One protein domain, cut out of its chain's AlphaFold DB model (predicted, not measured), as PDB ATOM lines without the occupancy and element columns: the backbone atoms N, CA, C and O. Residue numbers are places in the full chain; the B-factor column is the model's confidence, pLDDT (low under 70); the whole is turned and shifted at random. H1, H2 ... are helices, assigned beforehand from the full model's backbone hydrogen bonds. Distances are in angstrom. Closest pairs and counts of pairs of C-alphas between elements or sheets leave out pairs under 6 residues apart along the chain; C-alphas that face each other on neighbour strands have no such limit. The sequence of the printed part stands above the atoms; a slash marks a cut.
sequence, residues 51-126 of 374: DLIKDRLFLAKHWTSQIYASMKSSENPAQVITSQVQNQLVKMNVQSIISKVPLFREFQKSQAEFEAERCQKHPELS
ATOM      1  N   ASP A  51      33.560 -10.293 123.340       78.62
ATOM      2  CA  ASP A  51      32.937 -11.542 122.899       78.62
ATOM      3  C   ASP A  51      34.004 -12.581 122.547       78.62
ATOM      4  O   ASP A  51      33.879 -13.747 122.913       78.62
ATOM      5  N   LEU A  52      35.146 -12.129 122.016       78.44
ATOM      6  CA  LEU A  52      36.355 -12.946 121.911       78.44
ATOM      7  C   LEU A  52      36.854 -13.415 123.293       78.44
ATOM      8  O   LEU A  52      37.286 -14.559 123.435       78.44
ATOM      9  N   ILE A  53      36.778 -12.571 124.330       83.94
ATOM     10  CA  ILE A  53      37.118 -12.974 125.708       83.94
ATOM     11  C   ILE A  53      36.115 -14.007 126.243       83.94
ATOM     12  O   ILE A  53      36.537 -14.992 126.854       83.94
ATOM     13  N   LYS A  54      34.809 -13.819 126.002       84.25
ATOM     14  CA  LYS A  54      33.748 -14.760 126.408       84.25
ATOM     15  C   LYS A  54      33.966 -16.132 125.763       84.25
ATOM     16  O   LYS A  54      33.978 -17.123 126.492       84.25
ATOM     17  N   ASP A  55      34.263 -16.186 124.466       83.19
ATOM     18  CA  ASP A  55      34.564 -17.426 123.738       83.19
ATOM     19  C   ASP A  55      35.847 -18.106 124.223       83.19
ATOM     20  O   ASP A  55      35.844 -19.303 124.515       83.19
ATOM     21  N   ARG A  56      36.954 -17.364 124.382       82.44
ATOM     22  CA  ARG A  56      38.209 -17.936 124.907       82.44
ATOM     23  C   ARG A  56      38.033 -18.469 126.334       82.44
ATOM     24  O   ARG A  56      38.581 -19.523 126.658       82.44
ATOM     25  N   LEU A  57      37.233 -17.800 127.168       86.75
ATOM     26  CA  LEU A  57      36.902 -18.250 128.523       86.75
ATOM     27  C   LEU A  57      35.948 -19.457 128.527       86.75
ATOM     28  O   LEU A  57      36.112 -20.354 129.354       86.75
ATOM     29  N   PHE A  58      34.966 -19.504 127.624       87.00
ATOM     30  CA  PHE A  58      34.073 -20.652 127.450       87.00
ATOM     31  C   PHE A  58      34.850 -21.885 126.981       87.00
ATOM     32  O   PHE A  58      34.738 -22.951 127.587       87.00
ATOM     33  N   LEU A  59      35.725 -21.721 125.987       84.38
ATOM     34  CA  LEU A  59      36.610 -22.772 125.499       84.38
ATOM     35  C   LEU A  59      37.530 -23.283 126.623       84.38
ATOM     36  O   LEU A  59      37.598 -24.488 126.851       84.38
ATOM     37  N   ALA A  60      38.156 -22.396 127.405       82.31
ATOM     38  CA  ALA A  60      38.972 -22.785 128.563       82.31
ATOM     39  C   ALA A  60      38.177 -23.561 129.634       82.31
ATOM     40  O   ALA A  60      38.679 -24.541 130.191       82.31
ATOM     41  N   LYS A  61      36.920 -23.175 129.901       83.38
ATOM     42  CA  LYS A  61      36.005 -23.924 130.782       83.38
ATOM     43  C   LYS A  61      35.647 -25.296 130.205       83.38
ATOM     44  O   LYS A  61      35.607 -26.271 130.950       83.38
ATOM     45  N   HIS A  62      35.428 -25.399 128.895       80.81
ATOM     46  CA  HIS A  62      35.113 -26.669 128.243       80.81
ATOM     47  C   HIS A  62      36.305 -27.640 128.293       80.81
ATOM     48  O   HIS A  62      36.151 -28.784 128.715       80.81
ATOM     49  N   TRP A  63      37.509 -27.168 127.953       68.88
ATOM     50  CA  TRP A  63      38.741 -27.962 128.036       68.88
ATOM     51  C   TRP A  63      39.059 -28.410 129.470       68.88
ATOM     52  O   TRP A  63      39.367 -29.579 129.688       68.88
ATOM     53  N   THR A  64      38.931 -27.529 130.469       74.12
ATOM     54  CA  THR A  64      39.150 -27.915 131.879       74.12
ATOM     55  C   THR A  64      38.081 -28.883 132.398       74.12
ATOM     56  O   THR A  64      38.420 -29.807 133.136       74.12
ATOM     57  N   SER A  65      36.823 -28.751 131.961       76.94
ATOM     58  CA  SER A  65      35.749 -29.715 132.252       76.94
ATOM     59  C   SER A  65      36.021 -31.094 131.633       76.94
ATOM     60  O   SER A  65      35.920 -32.108 132.323       76.94
ATOM     61  N   GLN A  66      36.449 -31.147 130.365       74.56
ATOM     62  CA  GLN A  66      36.808 -32.394 129.681       74.56
ATOM     63  C   GLN A  66      37.998 -33.093 130.359       74.56
ATOM     64  O   GLN A  66      37.941 -34.295 130.612       74.56
ATOM     65  N   ILE A  67      39.041 -32.340 130.732       69.56
ATOM     66  CA  ILE A  67      40.172 -32.859 131.516       69.56
ATOM     67  C   ILE A  67      39.679 -33.434 132.852       69.56
ATOM     68  O   ILE A  67      40.025 -34.562 133.194       69.56
ATOM     69  N   TYR A  68      38.827 -32.709 133.585       74.88
ATOM     70  CA  TYR A  68      38.286 -33.171 134.867       74.88
ATOM     71  C   TYR A  68      37.414 -34.436 134.733       74.88
ATOM     72  O   TYR A  68      37.487 -35.322 135.583       74.88
ATOM     73  N   ALA A  69      36.641 -34.570 133.650       71.56
ATOM     74  CA  ALA A  69      35.883 -35.784 133.352       71.56
ATOM     75  C   ALA A  69      36.810 -36.994 133.127       71.56
ATOM     76  O   ALA A  69      36.635 -38.029 133.775       71.56
ATOM     77  N   SER A  70      37.857 -36.844 132.306       60.94
ATOM     78  CA  SER A  70      38.880 -37.882 132.097       60.94
ATOM     79  C   SER A  70      39.644 -38.228 133.385       60.94
ATOM     80  O   SER A  70      39.967 -39.396 133.616       60.94
ATOM     81  N   MET A  71      39.872 -37.247 134.268       61.06
ATOM     82  CA  MET A  71      40.457 -37.456 135.602       61.06
ATOM     83  C   MET A  71      39.540 -38.203 136.570       61.06
ATOM     84  O   MET A  71      40.032 -38.922 137.433       61.06
ATOM     85  N   LYS A  72      38.218 -38.060 136.440       65.44
ATOM     86  CA  LYS A  72      37.244 -38.770 137.281       65.44
ATOM     87  C   LYS A  72      37.003 -40.217 136.828       65.44
ATOM     88  O   LYS A  72      36.496 -41.013 137.613       65.44
ATOM     89  N   SER A  73      37.350 -40.551 135.583       60.72
ATOM     90  CA  SER A  73      37.018 -41.834 134.944       60.72
ATOM     91  C   SER A  73      38.211 -42.776 134.712       60.72
ATOM     92  O   SER A  73      38.017 -43.837 134.120       60.72
ATOM     93  N   SER A  74      39.436 -42.421 135.118       57.69
ATOM     94  CA  SER A  74      40.629 -43.246 134.866       57.69
ATOM     95  C   SER A  74      41.638 -43.217 136.018       57.69
ATOM     96  O   SER A  74      41.868 -42.182 136.636       57.69
ATOM     97  N   GLU A  75      42.277 -44.361 136.285       62.88
ATOM     98  CA  GLU A  75      43.251 -44.518 137.380       62.88
ATOM     99  C   GLU A  75      44.617 -43.864 137.087       62.88
ATOM    100  O   GLU A  75      45.433 -43.695 137.992       62.88
ATOM    101  N   ASN A  76      44.876 -43.457 135.837       68.00
ATOM    102  CA  ASN A  76      46.083 -42.721 135.452       68.00
ATOM    103  C   ASN A  76      45.773 -41.607 134.428       68.00
ATOM    104  O   ASN A  76      45.967 -41.789 133.221       68.00
ATOM    105  N   PRO A  77      45.313 -40.427 134.884       61.28
ATOM    106  CA  PRO A  77      44.891 -39.356 133.984       61.28
ATOM    107  C   PRO A  77      46.026 -38.748 133.160       61.28
ATOM    108  O   PRO A  77      45.792 -38.279 132.048       61.28
ATOM    109  N   ALA A  78      47.258 -38.765 133.680       63.12
ATOM    110  CA  ALA A  78      48.416 -38.261 132.952       63.12
ATOM    111  C   ALA A  78      48.643 -39.067 131.665       63.12
ATOM    112  O   ALA A  78      48.848 -38.477 130.606       63.12
ATOM    113  N   GLN A  79      48.523 -40.400 131.733       67.31
ATOM    114  CA  GLN A  79      48.636 -41.254 130.552       67.31
ATOM    115  C   GLN A  79      47.543 -40.940 129.527       67.31
ATOM    116  O   GLN A  79      47.889 -40.604 128.397       67.31
ATOM    117  N   VAL A  80      46.262 -40.919 129.921       71.88
ATOM    118  CA  VAL A  80      45.137 -40.621 129.007       71.88
ATOM    119  C   VAL A  80      45.334 -39.288 128.274       71.88
ATOM    120  O   VAL A  80      45.218 -39.238 127.050       71.88
ATOM    121  N   ILE A  81      45.708 -38.225 128.993       68.31
ATOM    122  CA  ILE A  81      45.944 -36.899 128.398       68.31
ATOM    123  C   ILE A  81      47.147 -36.933 127.442       68.31
ATOM    124  O   ILE A  81      47.048 -36.428 126.323       68.31
ATOM    125  N   THR A  82      48.267 -37.564 127.823       67.62
ATOM    126  CA  THR A  82      49.427 -37.682 126.917       67.62
ATOM    127  C   THR A  82      49.110 -38.499 125.667       67.62
ATOM    128  O   THR A  82      49.498 -38.089 124.577       67.62
ATOM    129  N   SER A  83      48.347 -39.590 125.780       71.75
ATOM    130  CA  SER A  83      47.908 -40.391 124.636       71.75
ATOM    131  C   SER A  83      46.946 -39.620 123.730       71.75
ATOM    132  O   SER A  83      47.067 -39.715 122.511       71.75
ATOM    133  N   GLN A  84      46.026 -38.817 124.274       77.62
ATOM    134  CA  GLN A  84      45.129 -37.976 123.472       77.62
ATOM    135  C   GLN A  84      45.912 -36.904 122.691       77.62
ATOM    136  O   GLN A  84      45.695 -36.735 121.491       77.62
ATOM    137  N   VAL A  85      46.871 -36.228 123.337       77.38
ATOM    138  CA  VAL A  85      47.742 -35.229 122.688       77.38
ATOM    139  C   VAL A  85      48.652 -35.872 121.636       77.38
ATOM    140  O   VAL A  85      48.783 -35.337 120.536       77.38
ATOM    141  N   GLN A  86      49.236 -37.041 121.923       78.81
ATOM    142  CA  GLN A  86      50.041 -37.791 120.954       78.81
ATOM    143  C   GLN A  86      49.217 -38.228 119.739       78.81
ATOM    144  O   GLN A  86      49.680 -38.051 118.617       78.81
ATOM    145  N   ASN A  87      47.993 -38.734 119.930       77.75
ATOM    146  CA  ASN A  87      47.121 -39.110 118.815       77.75
ATOM    147  C   ASN A  87      46.751 -37.904 117.938       77.75
ATOM    148  O   ASN A  87      46.805 -38.020 116.717       77.75
ATOM    149  N   GLN A  88      46.456 -36.737 118.524       77.25
ATOM    150  CA  GLN A  88      46.206 -35.518 117.742       77.25
ATOM    151  C   GLN A  88      47.453 -35.061 116.968       77.25
ATOM    152  O   GLN A  88      47.362 -34.772 115.776       77.25
ATOM    153  N   LEU A  89      48.636 -35.070 117.596       78.75
ATOM    154  CA  LEU A  89      49.895 -34.727 116.926       78.75
ATOM    155  C   LEU A  89      50.224 -35.701 115.779       78.75
ATOM    156  O   LEU A  89      50.642 -35.273 114.704       78.75
ATOM    157  N   VAL A  90      49.992 -37.003 115.980       80.75
ATOM    158  CA  VAL A  90      50.119 -38.026 114.931       80.75
ATOM    159  C   VAL A  90      49.116 -37.770 113.808       80.75
ATOM    160  O   VAL A  90      49.518 -37.790 112.648       80.75
ATOM    161  N   LYS A  91      47.850 -37.463 114.116       80.75
ATOM    162  CA  LYS A  91      46.810 -37.180 113.118       80.75
ATOM    163  C   LYS A  91      47.154 -35.957 112.262       80.75
ATOM    164  O   LYS A  91      47.131 -36.052 111.035       80.75
ATOM    165  N   MET A  92      47.576 -34.854 112.886       76.69
ATOM    166  CA  MET A  92      48.054 -33.655 112.182       76.69
ATOM    167  C   MET A  92      49.286 -33.953 111.318       76.69
ATOM    168  O   MET A  92      49.345 -33.528 110.166       76.69
ATOM    169  N   ASN A  93      50.257 -34.718 111.827       82.44
ATOM    170  CA  ASN A  93      51.447 -35.085 111.057       82.44
ATOM    171  C   ASN A  93      51.109 -36.009 109.872       82.44
ATOM    172  O   ASN A  93      51.627 -35.807 108.779       82.44
ATOM    173  N   VAL A  94      50.198 -36.970 110.050       80.31
ATOM    174  CA  VAL A  94      49.702 -37.847 108.977       80.31
ATOM    175  C   VAL A  94      49.002 -37.027 107.892       80.31
ATOM    176  O   VAL A  94      49.385 -37.143 106.732       80.31
ATOM    177  N   GLN A  95      48.085 -36.118 108.244       76.75
ATOM    178  CA  GLN A  95      47.471 -35.190 107.280       76.75
ATOM    179  C   GLN A  95      48.523 -34.309 106.577       76.75
ATOM    180  O   GLN A  95      48.468 -34.098 105.363       76.75
ATOM    181  N   SER A  96      49.536 -33.840 107.312       81.94
ATOM    182  CA  SER A  96      50.647 -33.043 106.774       81.94
ATOM    183  C   SER A  96      51.600 -33.845 105.875       81.94
ATOM    184  O   SER A  96      52.303 -33.254 105.061       81.94
ATOM    185  N   ILE A  97      51.665 -35.173 106.003       80.38
ATOM    186  CA  ILE A  97      52.421 -36.060 105.105       80.38
ATOM    187  C   ILE A  97      51.578 -36.380 103.866       80.38
ATOM    188  O   ILE A  97      52.060 -36.210 102.749       80.38
ATOM    189  N   ILE A  98      50.314 -36.765 104.054       78.12
ATOM    190  CA  ILE A  98      49.353 -37.089 102.990       78.12
ATOM    191  C   ILE A  98      49.227 -35.926 101.993       78.12
ATOM    192  O   ILE A  98      49.427 -36.116 100.796       78.12
ATOM    193  N   SER A  99      49.033 -34.700 102.485       73.12
ATOM    194  CA  SER A  99      48.960 -33.483 101.655       73.12
ATOM    195  C   SER A  99      50.281 -33.076 100.973       73.12
ATOM    196  O   SER A  99      50.266 -32.236 100.069       73.12
ATOM    197  N   LYS A 100      51.422 -33.671 101.358       80.69
ATOM    198  CA  LYS A 100      52.736 -33.479 100.711       80.69
ATOM    199  C   LYS A 100      53.080 -34.567  99.693       80.69
ATOM    200  O   LYS A 100      53.990 -34.349  98.896       80.69
ATOM    201  N   VAL A 101      52.383 -35.708  99.681       86.31
ATOM    202  CA  VAL A 101      52.537 -36.722  98.624       86.31
ATOM    203  C   VAL A 101      51.938 -36.150  97.330       86.31
ATOM    204  O   VAL A 101      50.726 -35.928  97.303       86.31
ATOM    205  N   PRO A 102      52.723 -35.926  96.251       79.00
ATOM    206  CA  PRO A 102      52.233 -35.221  95.063       79.00
ATOM    207  C   PRO A 102      50.996 -35.883  94.454       79.00
ATOM    208  O   PRO A 102      49.971 -35.229  94.310       79.00
ATOM    209  N   LEU A 103      51.048 -37.205  94.258       84.69
ATOM    210  CA  LEU A 103      49.941 -38.003  93.725       84.69
ATOM    211  C   LEU A 103      48.652 -37.868  94.556       84.69
ATOM    212  O   LEU A 103      47.571 -37.776  93.988       84.69
ATOM    213  N   PHE A 104      48.744 -37.841  95.891       77.38
ATOM    214  CA  PHE A 104      47.558 -37.721  96.746       77.38
ATOM    215  C   PHE A 104      47.011 -36.290  96.747       77.38
ATOM    216  O   PHE A 104      45.803 -36.090  96.669       77.38
ATOM    217  N   ARG A 105      47.893 -35.284  96.769       82.62
ATOM    218  CA  ARG A 105      47.511 -33.872  96.639       82.62
ATOM    219  C   ARG A 105      46.840 -33.592  95.291       82.62
ATOM    220  O   ARG A 105      45.846 -32.877  95.244       82.62
ATOM    221  N   GLU A 106      47.377 -34.149  94.211       83.75
ATOM    222  CA  GLU A 106      46.825 -34.058  92.857       83.75
ATOM    223  C   GLU A 106      45.494 -34.811  92.750       83.75
ATOM    224  O   GLU A 106      44.542 -34.263  92.206       83.75
ATOM    225  N   PHE A 107      45.383 -36.003  93.346       88.75
ATOM    226  CA  PHE A 107      44.131 -36.757  93.433       88.75
ATOM    227  C   PHE A 107      43.042 -35.996  94.204       88.75
ATOM    228  O   PHE A 107      41.947 -35.822  93.683       88.75
ATOM    229  N   GLN A 108      43.340 -35.473  95.396       81.56
ATOM    230  CA  GLN A 108      42.360 -34.748  96.211       81.56
ATOM    231  C   GLN A 108      41.982 -33.387  95.599       81.56
ATOM    232  O   GLN A 108      40.827 -32.972  95.674       81.56
ATOM    233  N   LYS A 109      42.926 -32.718  94.919       87.19
ATOM    234  CA  LYS A 109      42.633 -31.547  94.078       87.19
ATOM    235  C   LYS A 109      41.720 -31.925  92.904       87.19
ATOM    236  O   LYS A 109      40.747 -31.223  92.662       87.19
ATOM    237  N   SER A 110      41.997 -33.039  92.228       86.50
ATOM    238  CA  SER A 110      41.193 -33.555  91.113       86.50
ATOM    239  C   SER A 110      39.790 -33.995  91.550       86.50
ATOM    240  O   SER A 110      38.841 -33.792  90.804       86.50
ATOM    241  N   GLN A 111      39.615 -34.512  92.774       83.69
ATOM    242  CA  GLN A 111      38.290 -34.770  93.353       83.69
ATOM    243  C   GLN A 111      37.499 -33.471  93.538       83.69
ATOM    244  O   GLN A 111      36.397 -33.360  93.010       83.69
ATOM    245  N   ALA A 112      38.079 -32.460  94.194       82.75
ATOM    246  CA  ALA A 112      37.418 -31.166  94.382       82.75
ATOM    247  C   ALA A 112      37.131 -30.442  93.048       82.75
ATOM    248  O   ALA A 112      36.096 -29.795  92.895       82.75
ATOM    249  N   GLU A 113      38.022 -30.569  92.059       88.75
ATOM    250  CA  GLU A 113      37.809 -30.038  90.707       88.75
ATOM    251  C   GLU A 113      36.743 -30.830  89.936       88.75
ATOM    252  O   GLU A 113      35.944 -30.213  89.239       88.75
ATOM    253  N   PHE A 114      36.652 -32.153  90.099       85.69
ATOM    254  CA  PHE A 114      35.590 -32.987  89.521       85.69
ATOM    255  C   PHE A 114      34.217 -32.702  90.148       85.69
ATOM    256  O   PHE A 114      33.223 -32.615  89.431       85.69
ATOM    257  N   GLU A 115      34.150 -32.505  91.465       73.06
ATOM    258  CA  GLU A 115      32.930 -32.105  92.177       73.06
ATOM    259  C   GLU A 115      32.452 -30.720  91.716       73.06
ATOM    260  O   GLU A 115      31.290 -30.554  91.340       73.06
ATOM    261  N   ALA A 116      33.357 -29.737  91.650       79.19
ATOM    262  CA  ALA A 116      33.046 -28.404  91.138       79.19
ATOM    263  C   ALA A 116      32.669 -28.415  89.644       79.19
ATOM    264  O   ALA A 116      31.740 -27.716  89.235       79.19
ATOM    265  N   GLU A 117      33.349 -29.219  88.822       82.25
ATOM    266  CA  GLU A 117      33.062 -29.342  87.393       82.25
ATOM    267  C   GLU A 117      31.733 -30.068  87.133       82.25
ATOM    268  O   GLU A 117      30.996 -29.658  86.236       82.25
ATOM    269  N   ARG A 118      31.358 -31.063  87.951       70.31
ATOM    270  CA  ARG A 118      30.022 -31.678  87.925       70.31
ATOM    271  C   ARG A 118      28.936 -30.626  88.160       70.31
ATOM    272  O   ARG A 118      28.005 -30.540  87.363       70.31
ATOM    273  N   CYS A 119      29.101 -29.793  89.189       61.91
ATOM    274  CA  CYS A 119      28.178 -28.699  89.507       61.91
ATOM    275  C   CYS A 119      28.139 -27.578  88.448       61.91
ATOM    276  O   CYS A 119      27.155 -26.847  88.386       61.91
ATOM    277  N   GLN A 120      29.178 -27.415  87.617       67.94
ATOM    278  CA  GLN A 120      29.191 -26.418  86.534       67.94
ATOM    279  C   GLN A 120      28.688 -26.950  85.186       67.94
ATOM    280  O   GLN A 120      27.977 -26.235  84.482       67.94
ATOM    281  N   LYS A 121      29.081 -28.166  84.785       64.88
ATOM    282  CA  LYS A 121      28.800 -28.703  83.441       64.88
ATOM    283  C   LYS A 121      27.449 -29.393  83.317       64.88
ATOM    284  O   LYS A 121      26.927 -29.459  82.209       64.88
ATOM    285  N   HIS A 122      26.885 -29.888  84.417       46.81
ATOM    286  CA  HIS A 122      25.576 -30.533  84.404       46.81
ATOM    287  C   HIS A 122      24.619 -29.956  85.457       46.81
ATOM    288  O   HIS A 122      24.256 -30.680  86.385       46.81
ATOM    289  N   PRO A 123      24.118 -28.715  85.275       51.28
ATOM    290  CA  PRO A 123      22.954 -28.231  86.014       51.28
ATOM    291  C   PRO A 123      21.808 -29.255  85.996       51.28
ATOM    292  O   PRO A 123      21.273 -29.568  87.048       51.28
ATOM    293  N   GLU A 124      21.545 -29.890  84.847       44.41
ATOM    294  CA  GLU A 124      20.501 -30.918  84.665       44.41
ATOM    295  C   GLU A 124      20.918 -32.367  85.030       44.41
ATOM    296  O   GLU A 124      20.124 -33.282  84.863       44.41
ATOM    297  N   LEU A 125      22.129 -32.610  85.563       46.91
ATOM    298  CA  LEU A 125      22.410 -33.807  86.399       46.91
ATOM    299  C   LEU A 125      22.619 -33.429  87.882       46.91
ATOM    300  O   LEU A 125      23.086 -34.242  88.690       46.91
ATOM    301  N   SER A 126      22.279 -32.181  88.217       45.09
ATOM    302  CA  SER A 126      21.930 -31.689  89.551       45.09
ATOM    303  C   SER A 126      20.477 -31.186  89.631       45.09
ATOM    304  O   SER A 126      20.073 -30.704  90.683       45.09
TER     305      SER A 126
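This is residues 51 to 126 of the 374 residues of the protein "Synapse-associated protein" of Fasciola hepatica (UniProt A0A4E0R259). Three helices are joined end to end as an open bracket: H2 is the crossbar, and H1 and H3 turn off its two ends to make corners, with no packed core. The printed part has 76 residues with three named helices, H1, H2, H3 in chain order, and no named strand; the class is all helix. It is extended, with a radius of gyration of the C-alphas of 20.8 A, and spans 56 by 34 by 22 A.

H1, residues 51 to 72, is 31.1 A long and begins at C-alpha 51 (32.937, -11.542, 122.899). H2, residues 77 to 98, is 31.4 A long. H3, residues 102 to 121, is 27.0 A long and ends at C-alpha 121 (28.800, -28.703, 83.441).

H1 touches H2 with residues 67 to 71 alone, the closest C-alphas being those of Met 71 and Pro 77, 5.1 A apart. They run opposite ways at a steep tilt of 59 degrees. H2 and H3 are close but not clearly touching, the closest C-alphas being those of Ile 98 and Phe 104, 6.5 A apart, and about perpendicular at 73 degrees. H1 and H3 are apart. In H1, H2 and H3 every O i to N i+4 pair is within hydrogen-bond range.

The C-alphas farthest apart, Glu 75 and Glu 124, are 59.0 A apart. Both links are tight, and the printed part has no cut. Among the residues with pLDDT under 70 are 70 to 79 and 119 to 126.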